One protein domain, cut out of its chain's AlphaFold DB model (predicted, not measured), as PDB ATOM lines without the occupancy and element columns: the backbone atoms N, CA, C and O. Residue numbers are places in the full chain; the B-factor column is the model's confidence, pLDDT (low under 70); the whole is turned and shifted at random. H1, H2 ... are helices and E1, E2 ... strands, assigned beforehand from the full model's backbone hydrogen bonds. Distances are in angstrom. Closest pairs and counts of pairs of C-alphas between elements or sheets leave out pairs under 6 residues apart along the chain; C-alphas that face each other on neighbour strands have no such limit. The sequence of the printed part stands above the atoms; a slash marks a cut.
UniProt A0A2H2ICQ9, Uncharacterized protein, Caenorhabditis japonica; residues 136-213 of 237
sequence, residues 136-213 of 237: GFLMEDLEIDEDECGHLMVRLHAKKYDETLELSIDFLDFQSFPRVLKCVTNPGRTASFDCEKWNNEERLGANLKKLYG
ATOM      1  N   GLY A 136      17.018   4.370 -85.760       95.75
ATOM      2  CA  GLY A 136      15.723   4.069 -85.152       95.75
ATOM      3  C   GLY A 136      14.511   4.572 -85.938       95.75
ATOM      4  O   GLY A 136      13.406   4.546 -85.392       95.75
ATOM      5  N   PHE A 137      14.702   4.993 -87.191       97.25
ATOM      6  CA  PHE A 137      13.637   5.410 -88.106       97.25
ATOM      7  C   PHE A 137      13.404   4.326 -89.159       97.25
ATOM      8  O   PHE A 137      14.156   4.221 -90.119       97.25
ATOM      9  N   LEU A 138      12.392   3.484 -88.950       97.19
ATOM     10  CA  LEU A 138      12.099   2.339 -89.817       97.19
ATOM     11  C   LEU A 138      11.280   2.775 -91.031       97.19
ATOM     12  O   LEU A 138      10.278   3.460 -90.853       97.19
ATOM     13  N   MET A 139      11.658   2.363 -92.242       96.88
ATOM     14  CA  MET A 139      10.894   2.706 -93.443       96.88
ATOM     15  C   MET A 139       9.611   1.866 -93.528       96.88
ATOM     16  O   MET A 139       9.671   0.644 -93.655       96.88
ATOM     17  N   GLU A 140       8.452   2.522 -93.447       96.19
ATOM     18  CA  GLU A 140       7.131   1.889 -93.578       96.19
ATOM     19  C   GLU A 140       6.633   1.907 -95.023       96.19
ATOM     20  O   GLU A 140       6.033   0.932 -95.474       96.19
ATOM     21  N   ASP A 141       6.878   3.009 -95.731       96.19
ATOM     22  CA  ASP A 141       6.329   3.265 -97.063       96.19
ATOM     23  C   ASP A 141       7.265   4.152 -97.893       96.19
ATOM     24  O   ASP A 141       8.008   4.967 -97.332       96.19
ATOM     25  N   LEU A 142       7.232   3.973 -99.214       95.00
ATOM     26  CA  LEU A 142       8.084   4.677-100.173       95.00
ATOM     27  C   LEU A 142       7.440   4.692-101.567       95.00
ATOM     28  O   LEU A 142       7.295   3.637-102.188       95.00
ATOM     29  N   GLU A 143       7.182   5.884-102.093       94.38
ATOM     30  CA  GLU A 143       6.606   6.109-103.426       94.38
ATOM     31  C   GLU A 143       7.171   7.386-104.085       94.38
ATOM     32  O   GLU A 143       7.880   8.157-103.433       94.38
ATOM     33  N   ILE A 144       6.905   7.601-105.383       93.56
ATOM     34  CA  ILE A 144       7.150   8.916-106.006       93.56
ATOM     35  C   ILE A 144       6.161   9.912-105.411       93.56
ATOM     36  O   ILE A 144       4.980   9.603-105.277       93.56
ATOM     37  N   ASP A 145       6.641  11.105-105.082       93.44
ATOM     38  CA  ASP A 145       5.772  12.209-104.705       93.44
ATOM     39  C   ASP A 145       5.017  12.723-105.945       93.44
ATOM     40  O   ASP A 145       5.608  13.288-106.865       93.44
ATOM     41  N   GLU A 146       3.701  12.495-105.992       89.50
ATOM     42  CA  GLU A 146       2.849  12.946-107.100       89.50
ATOM     43  C   GLU A 146       2.733  14.480-107.165       89.50
ATOM     44  O   GLU A 146       2.471  15.032-108.238       89.50
ATOM     45  N   ASP A 147       2.926  15.168-106.035       88.69
ATOM     46  CA  ASP A 147       2.785  16.621-105.930       88.69
ATOM     47  C   ASP A 147       4.096  17.362-106.254       88.69
ATOM     48  O   ASP A 147       4.061  18.533-106.645       88.69
ATOM     49  N   GLU A 148       5.250  16.701-106.113       88.69
ATOM     50  CA  GLU A 148       6.574  17.294-106.322       88.69
ATOM     51  C   GLU A 148       7.456  16.375-107.188       88.69
ATOM     52  O   GLU A 148       7.992  15.356-106.751       88.69
ATOM     53  N   CYS A 149       7.634  16.755-108.456       85.75
ATOM     54  CA  CYS A 149       8.486  16.012-109.382       85.75
ATOM     55  C   CYS A 149       9.937  15.987-108.884       85.75
ATOM     56  O   CYS A 149      10.470  17.012-108.466       85.75
ATOM     57  N   GLY A 150      10.600  14.836-108.984       90.31
ATOM     58  CA  GLY A 150      11.968  14.683-108.483       90.31
ATOM     59  C   GLY A 150      12.049  14.259-107.013       90.31
ATOM     60  O   GLY A 150      13.147  14.137-106.474       90.31
ATOM     61  N   HIS A 151      10.909  14.025-106.354       94.69
ATOM     62  CA  HIS A 151      10.867  13.693-104.935       94.69
ATOM     63  C   HIS A 151      10.346  12.277-104.657       94.69
ATOM     64  O   HIS A 151       9.525  11.711-105.381       94.69
ATOM     65  N   LEU A 152      10.844  11.712-103.559       95.81
ATOM     66  CA  LEU A 152      10.367  10.492-102.926       95.81
ATOM     67  C   LEU A 152       9.526  10.854-101.707       95.81
ATOM     68  O   LEU A 152      10.019  11.505-100.782       95.81
ATOM     69  N   MET A 153       8.283  10.381-101.682       97.00
ATOM     70  CA  MET A 153       7.449  10.415-100.489       97.00
ATOM     71  C   MET A 153       7.779   9.196 -99.625       97.00
ATOM     72  O   MET A 153       7.688   8.051-100.068       97.00
ATOM     73  N   VAL A 154       8.188   9.443 -98.383       97.38
ATOM     74  CA  VAL A 154       8.682   8.422 -97.455       97.38
ATOM     75  C   VAL A 154       7.910   8.496 -96.153       97.38
ATOM     76  O   VAL A 154       7.798   9.569 -95.551       97.38
ATOM     77  N   ARG A 155       7.455   7.344 -95.651       97.88
ATOM     78  CA  ARG A 155       6.956   7.227 -94.275       97.88
ATOM     79  C   ARG A 155       7.952   6.482 -93.408       97.88
ATOM     80  O   ARG A 155       8.310   5.342 -93.699       97.88
ATOM     81  N   LEU A 156       8.393   7.136 -92.338       98.00
ATOM     82  CA  LEU A 156       9.349   6.591 -91.380       98.00
ATOM     83  C   LEU A 156       8.711   6.455 -89.999       98.00
ATOM     84  O   LEU A 156       8.237   7.435 -89.429       98.00
ATOM     85  N   HIS A 157       8.777   5.267 -89.412       97.69
ATOM     86  CA  HIS A 157       8.380   5.020 -88.034       97.69
ATOM     87  C   HIS A 157       9.543   5.270 -87.070       97.69
ATOM     88  O   HIS A 157      10.528   4.526 -87.036       97.69
ATOM     89  N   ALA A 158       9.419   6.309 -86.249       96.88
ATOM     90  CA  ALA A 158      10.366   6.657 -85.201       96.88
ATOM     91  C   ALA A 158      10.152   5.758 -83.970       96.88
ATOM     92  O   ALA A 158       9.392   6.077 -83.054       96.88
ATOM     93  N   LYS A 159      10.876   4.634 -83.915       95.56
ATOM     94  CA  LYS A 159      10.662   3.543 -82.948       95.56
ATOM     95  C   LYS A 159      10.686   3.974 -81.478       95.56
ATOM     96  O   LYS A 159       9.975   3.415 -80.652       95.56
ATOM     97  N   LYS A 160      11.546   4.931 -81.125       94.19
ATOM     98  CA  LYS A 160      11.684   5.412 -79.740       94.19
ATOM     99  C   LYS A 160      10.468   6.218 -79.277       94.19
ATOM    100  O   LYS A 160      10.166   6.234 -78.086       94.19
ATOM    101  N   TYR A 161       9.810   6.891 -80.214       92.81
ATOM    102  CA  TYR A 161       8.722   7.825 -79.952       92.81
ATOM    103  C   TYR A 161       7.351   7.237 -80.276       92.81
ATOM    104  O   TYR A 161       6.356   7.805 -79.841       92.81
ATOM    105  N   ASP A 162       7.318   6.104 -80.986       95.19
ATOM    106  CA  ASP A 162       6.095   5.480 -81.498       95.19
ATOM    107  C   ASP A 162       5.294   6.463 -82.378       95.19
ATOM    108  O   ASP A 162       4.078   6.615 -82.273       95.19
ATOM    109  N   GLU A 163       6.017   7.205 -83.223       95.94
ATOM    110  CA  GLU A 163       5.481   8.261 -84.084       95.94
ATOM    111  C   GLU A 163       5.854   7.999 -85.554       95.94
ATOM    112  O   GLU A 163       6.967   7.558 -85.838       95.94
ATOM    113  N   THR A 164       4.948   8.289 -86.494       97.19
ATOM    114  CA  THR A 164       5.222   8.165 -87.938       97.19
ATOM    115  C   THR A 164       5.475   9.541 -88.538       97.19
ATOM    116  O   THR A 164       4.651  10.452 -88.417       97.19
ATOM    117  N   LEU A 165       6.616   9.681 -89.200       97.06
ATOM    118  CA  LEU A 165       7.011  10.838 -89.988       97.06
ATOM    119  C   LEU A 165       6.647  10.612 -91.449       97.06
ATOM    120  O   LEU A 165       6.828   9.515 -91.961       97.06
ATOM    121  N   GLU A 166       6.204  11.665 -92.118       97.25
ATOM    122  CA  GLU A 166       6.085  11.718 -93.571       97.25
ATOM    123  C   GLU A 166       7.042  12.788 -94.095       97.25
ATOM    124  O   GLU A 166       7.051  13.922 -93.590       97.25
ATOM    125  N   LEU A 167       7.872  12.392 -95.060       97.19
ATOM    126  CA  LEU A 167       8.914  13.213 -95.657       97.19
ATOM    127  C   LEU A 167       8.794  13.206 -97.177       97.19
ATOM    128  O   LEU A 167       8.599  12.146 -97.757       97.19
ATOM    129  N   SER A 168       8.994  14.361 -97.804       97.25
ATOM    130  CA  SER A 168       9.203  14.466 -99.254       97.25
ATOM    131  C   SER A 168      10.662  14.840 -99.508       97.25
ATOM    132  O   SER A 168      11.095  15.933 -99.131       97.25
ATOM    133  N   ILE A 169      11.436  13.914-100.074       96.69
ATOM    134  CA  ILE A 169      12.898  13.992-100.211       96.69
ATOM    135  C   ILE A 169      13.263  14.095-101.690       96.69
ATOM    136  O   ILE A 169      12.895  13.214-102.459       96.69
ATOM    137  N   ASP A 170      14.023  15.119-102.072       95.50
ATOM    138  CA  ASP A 170      14.614  15.223-103.413       95.50
ATOM    139  C   ASP A 170      15.617  14.072-103.611       95.50
ATOM    140  O   ASP A 170      16.565  13.942-102.835       95.50
ATOM    141  N   PHE A 171      15.423  13.204-104.610       94.50
ATOM    142  CA  PHE A 171      16.340  12.073-104.819       94.50
ATOM    143  C   PHE A 171      17.664  12.471-105.494       94.50
ATOM    144  O   PHE A 171      18.595  11.665-105.508       94.50
ATOM    145  N   LEU A 172      17.778  13.687-106.037       93.44
ATOM    146  CA  LEU A 172      19.028  14.256-106.554       93.44
ATOM    147  C   LEU A 172      19.817  14.998-105.463       93.44
ATOM    148  O   LEU A 172      21.042  15.079-105.553       93.44
ATOM    149  N   ASP A 173      19.134  15.502-104.431       94.62
ATOM    150  CA  ASP A 173      19.732  16.180-103.271       94.62
ATOM    151  C   ASP A 173      19.110  15.713-101.943       94.62
ATOM    152  O   ASP A 173      18.547  16.478-101.156       94.62
ATOM    153  N   PHE A 174      19.240  14.416-101.661       92.94
ATOM    154  CA  PHE A 174      18.607  13.762-100.508       92.94
ATOM    155  C   PHE A 174      19.198  14.158 -99.140       92.94
ATOM    156  O   PHE A 174      18.735  13.684 -98.101       92.94
ATOM    157  N   GLN A 175      20.236  14.999 -99.125       92.69
ATOM    158  CA  GLN A 175      20.837  15.566 -97.911       92.69
ATOM    159  C   GLN A 175      20.200  16.900 -97.510       92.69
ATOM    160  O   GLN A 175      20.262  17.303 -96.341       92.69
ATOM    161  N   SER A 176      19.587  17.595 -98.466       94.00
ATOM    162  CA  SER A 176      18.885  18.840 -98.206       94.00
ATOM    163  C   SER A 176      17.658  18.638 -97.324       94.00
ATOM    164  O   SER A 176      17.119  17.538 -97.175       94.00
ATOM    165  N   PHE A 177      17.223  19.732 -96.696       94.44
ATOM    166  CA  PHE A 177      16.018  19.711 -95.881       94.44
ATOM    167  C   PHE A 177      14.822  19.259 -96.735       94.44
ATOM    168  O   PHE A 177      14.600  19.824 -97.812       94.44
ATOM    169  N   PRO A 178      14.037  18.271 -96.274       94.81
ATOM    170  CA  PRO A 178      12.944  17.710 -97.052       94.81
ATOM    171  C   PRO A 178      11.862  18.759 -97.313       94.81
ATOM    172  O   PRO A 178      11.549  19.607 -96.475       94.81
ATOM    173  N   ARG A 179      11.235  18.672 -98.482       94.56
ATOM    174  CA  ARG A 179      10.170  19.584 -98.909       94.56
ATOM    175  C   ARG A 179       8.968  19.544 -97.971       94.56
ATOM    176  O   ARG A 179       8.382  20.577 -97.649       94.56
ATOM    177  N   VAL A 180       8.633  18.339 -97.524       94.44
ATOM    178  CA  VAL A 180       7.617  18.060 -96.513       94.44
ATOM    179  C   VAL A 180       8.307  17.376 -95.346       94.44
ATOM    180  O   VAL A 180       9.062  16.435 -95.546       94.44
ATOM    181  N   LEU A 181       8.021  17.829 -94.128       94.62
ATOM    182  CA  LEU A 181       8.380  17.137 -92.896       94.62
ATOM    183  C   LEU A 181       7.238  17.304 -91.904       94.62
ATOM    184  O   LEU A 181       6.990  18.406 -91.409       94.62
ATOM    185  N   LYS A 182       6.535  16.215 -91.602       94.62
ATOM    186  CA  LYS A 182       5.475  16.234 -90.589       94.62
ATOM    187  C   LYS A 182       5.382  14.914 -89.847       94.62
ATOM    188  O   LYS A 182       5.557  13.847 -90.419       94.62
ATOM    189  N   CYS A 183       5.051  14.995 -88.566       95.62
ATOM    190  CA  CYS A 183       4.620  13.849 -87.788       95.62
ATOM    191  C   CYS A 183       3.122  13.621 -88.030       95.62
ATOM    192  O   CYS A 183       2.283  14.450 -87.663       95.62
ATOM    193  N   VAL A 184       2.794  12.509 -88.685       93.75
ATOM    194  CA  VAL A 184       1.432  12.136 -89.089       93.75
ATOM    195  C   VAL A 184       0.596  11.734 -87.877       93.75
ATOM    196  O   VAL A 184      -0.565  12.122 -87.760       93.75
ATOM    197  N   THR A 185       1.189  10.988 -86.945       93.50
ATOM    198  CA  THR A 185       0.491  10.500 -85.747       93.50
ATOM    199  C   THR A 185       0.339  11.577 -84.674       93.50
ATOM    200  O   THR A 185      -0.619  11.544 -83.902       93.50
ATOM    201  N   ASN A 186       1.248  12.556 -84.634       91.56
ATOM    202  CA  ASN A 186       1.233  13.646 -83.664       91.56
ATOM    203  C   ASN A 186       1.498  15.005 -84.342       91.56
ATOM    204  O   ASN A 186       2.627  15.492 -84.340       91.56
ATOM    205  N   PRO A 187       0.464  15.698 -84.850       90.06
ATOM    206  CA  PRO A 187       0.639  16.999 -85.503       90.06
ATOM    207  C   PRO A 187       1.276  18.074 -84.607       90.06
ATOM    208  O   PRO A 187       1.936  18.986 -85.105       90.06
ATOM    209  N   GLY A 188       1.111  17.968 -83.282       90.06
ATOM    210  CA  GLY A 188       1.754  18.865 -82.321       90.06
ATOM    211  C   GLY A 188       3.277  18.708 -82.286       90.06
ATOM    212  O   GLY A 188       3.979  19.692 -82.064       90.06
ATOM    213  N   ARG A 189       3.791  17.503 -82.574       90.50
ATOM    214  CA  ARG A 189       5.230  17.242 -82.721       90.50
ATOM    215  C   ARG A 189       5.823  18.051 -83.866       90.50
ATOM    216  O   ARG A 189       6.881  18.643 -83.683       90.50
ATOM    217  N   THR A 190       5.137  18.121 -85.004       89.75
ATOM    218  CA  THR A 190       5.610  18.863 -86.183       89.75
ATOM    219  C   THR A 190       5.923  20.318 -85.845       89.75
ATOM    220  O   THR A 190       6.950  20.843 -86.255       89.75
ATOM    221  N   ALA A 191       5.077  20.956 -85.031       88.62
ATOM    222  CA  ALA A 191       5.284  22.335 -84.596       88.62
ATOM    223  C   ALA A 191       6.457  22.509 -83.612       88.62
ATOM    224  O   ALA A 191       6.880  23.635 -83.369       88.62
ATOM    225  N   SER A 192       6.952  21.419 -83.019       88.75
ATOM    226  CA  SER A 192       8.089  21.426 -82.091       88.75
ATOM    227  C   SER A 192       9.436  21.140 -82.758       88.75
ATOM    228  O   SER A 192      10.458  21.238 -82.085       88.75
ATOM    229  N   PHE A 193       9.446  20.776 -84.044       91.19
ATOM    230  CA  PHE A 193      10.683  20.513 -84.768       91.19
ATOM    231  C   PHE A 193      11.493  21.792 -84.956       91.19
ATOM    232  O   PHE A 193      11.011  22.783 -85.504       91.19
ATOM    233  N   ASP A 194      12.744  21.744 -84.509       86.75
ATOM    234  CA  ASP A 194      13.714  22.813 -84.706       86.75
ATOM    235  C   ASP A 194      14.457  22.602 -86.030       86.75
ATOM    236  O   ASP A 194      15.513  21.966 -86.090       86.75
ATOM    237  N   CYS A 195      13.864  23.101 -87.115       88.38
ATOM    238  CA  CYS A 195      14.400  22.939 -88.466       88.38
ATOM    239  C   CYS A 195      15.738  23.668 -88.680       88.38
ATOM    240  O   CYS A 195      16.455  23.329 -89.619       88.38
ATOM    241  N   GLU A 196      16.111  24.630 -87.823       88.44
ATOM    242  CA  GLU A 196      17.397  25.341 -87.921       88.44
ATOM    243  C   GLU A 196      18.591  24.431 -87.598       88.44
ATOM    244  O   GLU A 196      19.723  24.731 -87.976       88.44
ATOM    245  N   LYS A 197      18.346  23.293 -86.935       89.06
ATOM    246  CA  LYS A 197      19.375  22.296 -86.613       89.06
ATOM    247  C   LYS A 197      19.697  21.334 -87.755       89.06
ATOM    248  O   LYS A 197      20.578  20.488 -87.582       89.06
ATOM    249  N   TRP A 198      18.989  21.425 -88.882       93.88
ATOM    250  CA  TRP A 198      19.265  20.583 -90.040       93.88
ATOM    251  C   TRP A 198      20.635  20.910 -90.635       93.88
ATOM    252  O   TRP A 198      20.948  22.070 -90.897       93.88
ATOM    253  N   ASN A 199      21.444  19.881 -90.867       93.69
ATOM    254  CA  ASN A 199      22.763  20.007 -91.467       93.69
ATOM    255  C   ASN A 199      22.870  19.100 -92.697       93.69
ATOM    256  O   ASN A 199      22.838  17.879 -92.563       93.69
ATOM    257  N   ASN A 200      23.058  19.690 -93.877       93.56
ATOM    258  CA  ASN A 200      23.191  18.943 -95.130       93.56
ATOM    259  C   ASN A 200      24.463  18.074 -95.182       93.56
ATOM    260  O   ASN A 200      24.551  17.169 -95.994       93.56
ATOM    261  N   GLU A 201      25.456  18.305 -94.320       93.38
ATOM    262  CA  GLU A 201      26.643  17.439 -94.242       93.38
ATOM    263  C   GLU A 201      26.392  16.156 -93.428       93.38
ATOM    264  O   GLU A 201      27.241  15.261 -93.374       93.38
ATOM    265  N   GLU A 202      25.241  16.062 -92.760       93.19
ATOM    266  CA  GLU A 202      24.881  14.936 -91.911       93.19
ATOM    267  C   GLU A 202      23.884  13.992 -92.572       93.19
ATOM    268  O   GLU A 202      23.051  14.368 -93.391       93.19
ATOM    269  N   ARG A 203      23.961  12.728 -92.151       94.81
ATOM    270  CA  ARG A 203      23.038  11.679 -92.583       94.81
ATOM    271  C   ARG A 203      21.610  11.979 -92.151       94.81
ATOM    272  O   ARG A 203      21.390  12.534 -91.069       94.81
ATOM    273  N   LEU A 204      20.646  11.490 -92.929       96.00
ATOM    274  CA  LEU A 204      19.219  11.686 -92.676       96.00
ATOM    275  C   LEU A 204      18.844  11.294 -91.240       96.00
ATOM    276  O   LEU A 204      18.288  12.100 -90.499       96.00
ATOM    277  N   GLY A 205      19.216  10.089 -90.802       94.94
ATOM    278  CA  GLY A 205      18.904   9.603 -89.452       94.94
ATOM    279  C   GLY A 205      19.480  10.466 -88.320       94.94
ATOM    280  O   GLY A 205      18.839  10.631 -87.279       94.94
ATOM    281  N   ALA A 206      20.650  11.081 -88.527       94.69
ATOM    282  CA  ALA A 206      21.255  11.997 -87.560       94.69
ATOM    283  C   ALA A 206      20.491  13.328 -87.484       94.69
ATOM    284  O   ALA A 206      20.188  13.798 -86.384       94.69
ATOM    285  N   ASN A 207      20.108  13.886 -88.635       95.56
ATOM    286  CA  ASN A 207      19.255  15.073 -88.690       95.56
ATOM    287  C   ASN A 207      17.892  14.819 -88.032       95.56
ATOM    288  O   ASN A 207      17.433  15.628 -87.223       95.56
ATOM    289  N   LEU A 208      17.273  13.662 -88.285       95.00
ATOM    290  CA  LEU A 208      16.012  13.287 -87.645       95.00
ATOM    291  C   LEU A 208      16.157  13.186 -86.120       95.00
ATOM    292  O   LEU A 208      15.331  13.735 -85.398       95.00
ATOM    293  N   LYS A 209      17.230  12.586 -85.596       93.56
ATOM    294  CA  LYS A 209      17.507  12.574 -84.144       93.56
ATOM    295  C   LYS A 209      17.558  13.977 -83.541       93.56
ATOM    296  O   LYS A 209      16.916  14.229 -82.518       93.56
ATOM    297  N   LYS A 210      18.257  14.903 -84.197       92.62
ATOM    298  CA  LYS A 210      18.351  16.299 -83.751       92.62
ATOM    299  C   LYS A 210      16.999  17.002 -83.724       92.62
ATOM    300  O   LYS A 210      16.726  17.726 -82.770       92.62
ATOM    301  N   LEU A 211      16.138  16.746 -84.711       91.12
ATOM    302  CA  LEU A 211      14.772  17.282 -84.740       91.12
ATOM    303  C   LEU A 211      13.944  16.815 -83.535       91.12
ATOM    304  O   LEU A 211      13.113  17.564 -83.025       91.12
ATOM    305  N   TYR A 212      14.209  15.607 -83.035       89.62
ATOM    306  CA  TYR A 212      13.613  15.075 -81.807       89.62
ATOM    307  C   TYR A 212      14.333  15.506 -80.515       89.62
ATOM    308  O   TYR A 212      13.982  15.041 -79.425       89.62
ATOM    309  N   GLY A 213      15.318  16.405 -80.609       86.06
ATOM    310  CA  GLY A 213      16.091  16.904 -79.472       86.06
ATOM    311  C   GLY A 213      17.128  15.914 -78.939       86.06
ATOM    312  O   GLY A 213      17.641  16.104 -77.837       86.06
TER     313      GLY A 213
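Overview. This is residues 136 to 213 of the 237 residues of an uncharacterized protein of Caenorhabditis japonica (UniProt A0A2H2ICQ9). A twisted sheet of four antiparallel strands makes a wall, and after its last strand a small helix, H1, sits by E4 at one edge while a long loop leads on to a second helix, H2, that grazes the sheet nearest to E1 at the other edge. E1 bends on its way along that edge, and the loop of residues 191 to 203 has no named element. The printed part has 78 residues, with four named strands and two named helices in the order E1 E2 E3 E4 H1 H2; the sheet's order is E1 - E2 - E3 - E4, and the class is mixed, helices and strands. The whole is compact, with a radius of gyration of the C-alphas of 11.7 A, and rounded, with spans of 29 by 25 by 21 A.

Along the chain. The sheet begins with E1, residues 137 to 144, whose first C-alpha, that of Phe 137, is at (13.637, 5.410, -88.106); it is 19.4 A from first to last C-alpha and bends by 66 degrees at residue 140. E2, residues 151 to 158, is 21.0 A long, and E3, residues 163 to 170, is 22.5 A long, with C-alpha 163 at (5.481, 8.261, -84.084). E4, residues 180 to 183, is shorter, 10.1 A from first to last C-alpha. H1, residues 187 to 190, measures 5.4 A. H2, residues 204 to 211, measures 10.7 A and ends with C-alpha 211 at (14.772, 17.282, -84.740).

Arrangement. The four strands form a meander, each strand the antiparallel neighbour of the one before, with E1 and E4 as edge strands and E2 and E3 as inner strands. The sheet is twisted: its C-alphas lie up to 5.6 A off the best plane, and from edge to edge the strands' lines turn by 41 degrees. E2 and E3 form a hairpin with 158 degrees between their directions; N 154 and O 167 are within hydrogen-bond range at 2.8 A, and N 167 and O 154 at 2.9 A. E1 and E2 form a hairpin, also at 158 degrees, with N 138 and O 157 within hydrogen-bond range at 2.9 A and N 153 and O 143 at 2.9 A. E3 and E4 form a hairpin at 175 degrees, with N 166 and O 182 within range at 2.8 A. The edge strands E1 and E4 are apart. H1 is on the sheet but only grazes it, with its residues 187 to 190; its closest C-alphas to E4 are those of Lys 182 and Thr 190, 5.1 A apart. H2 is on the sheet and also only grazes it, with its residues 204 to 209; its closest C-alphas to E1 are those of Phe 137 and Gly 205, 6.9 A apart. H1 and H2 are apart. In H2 every O i to N i+4 pair is within hydrogen-bond range, while H1, with 4 residues, is too short for such a pair and has its 1 pair of O i and N i+3 within range.

Size, cuts and confidence. The two C-alphas farthest apart are those of Cys 149 and Lys 160, at 31.6 A, and the first and last printed C-alphas, those of Gly 136 and Gly 213, are 14.0 A apart. The printed part has no cut. The link from H1 to H2 is long, with 13 residues whose C-alphas lie 11 to 16 A from the mean of the C-alphas. The links from E2 to E3 and from E4 to H1 are tight, and those from E1 to E2 and from E3 to E4 are short. The mean pLDDT of the printed part is 93.6, and no printed residue is under 70.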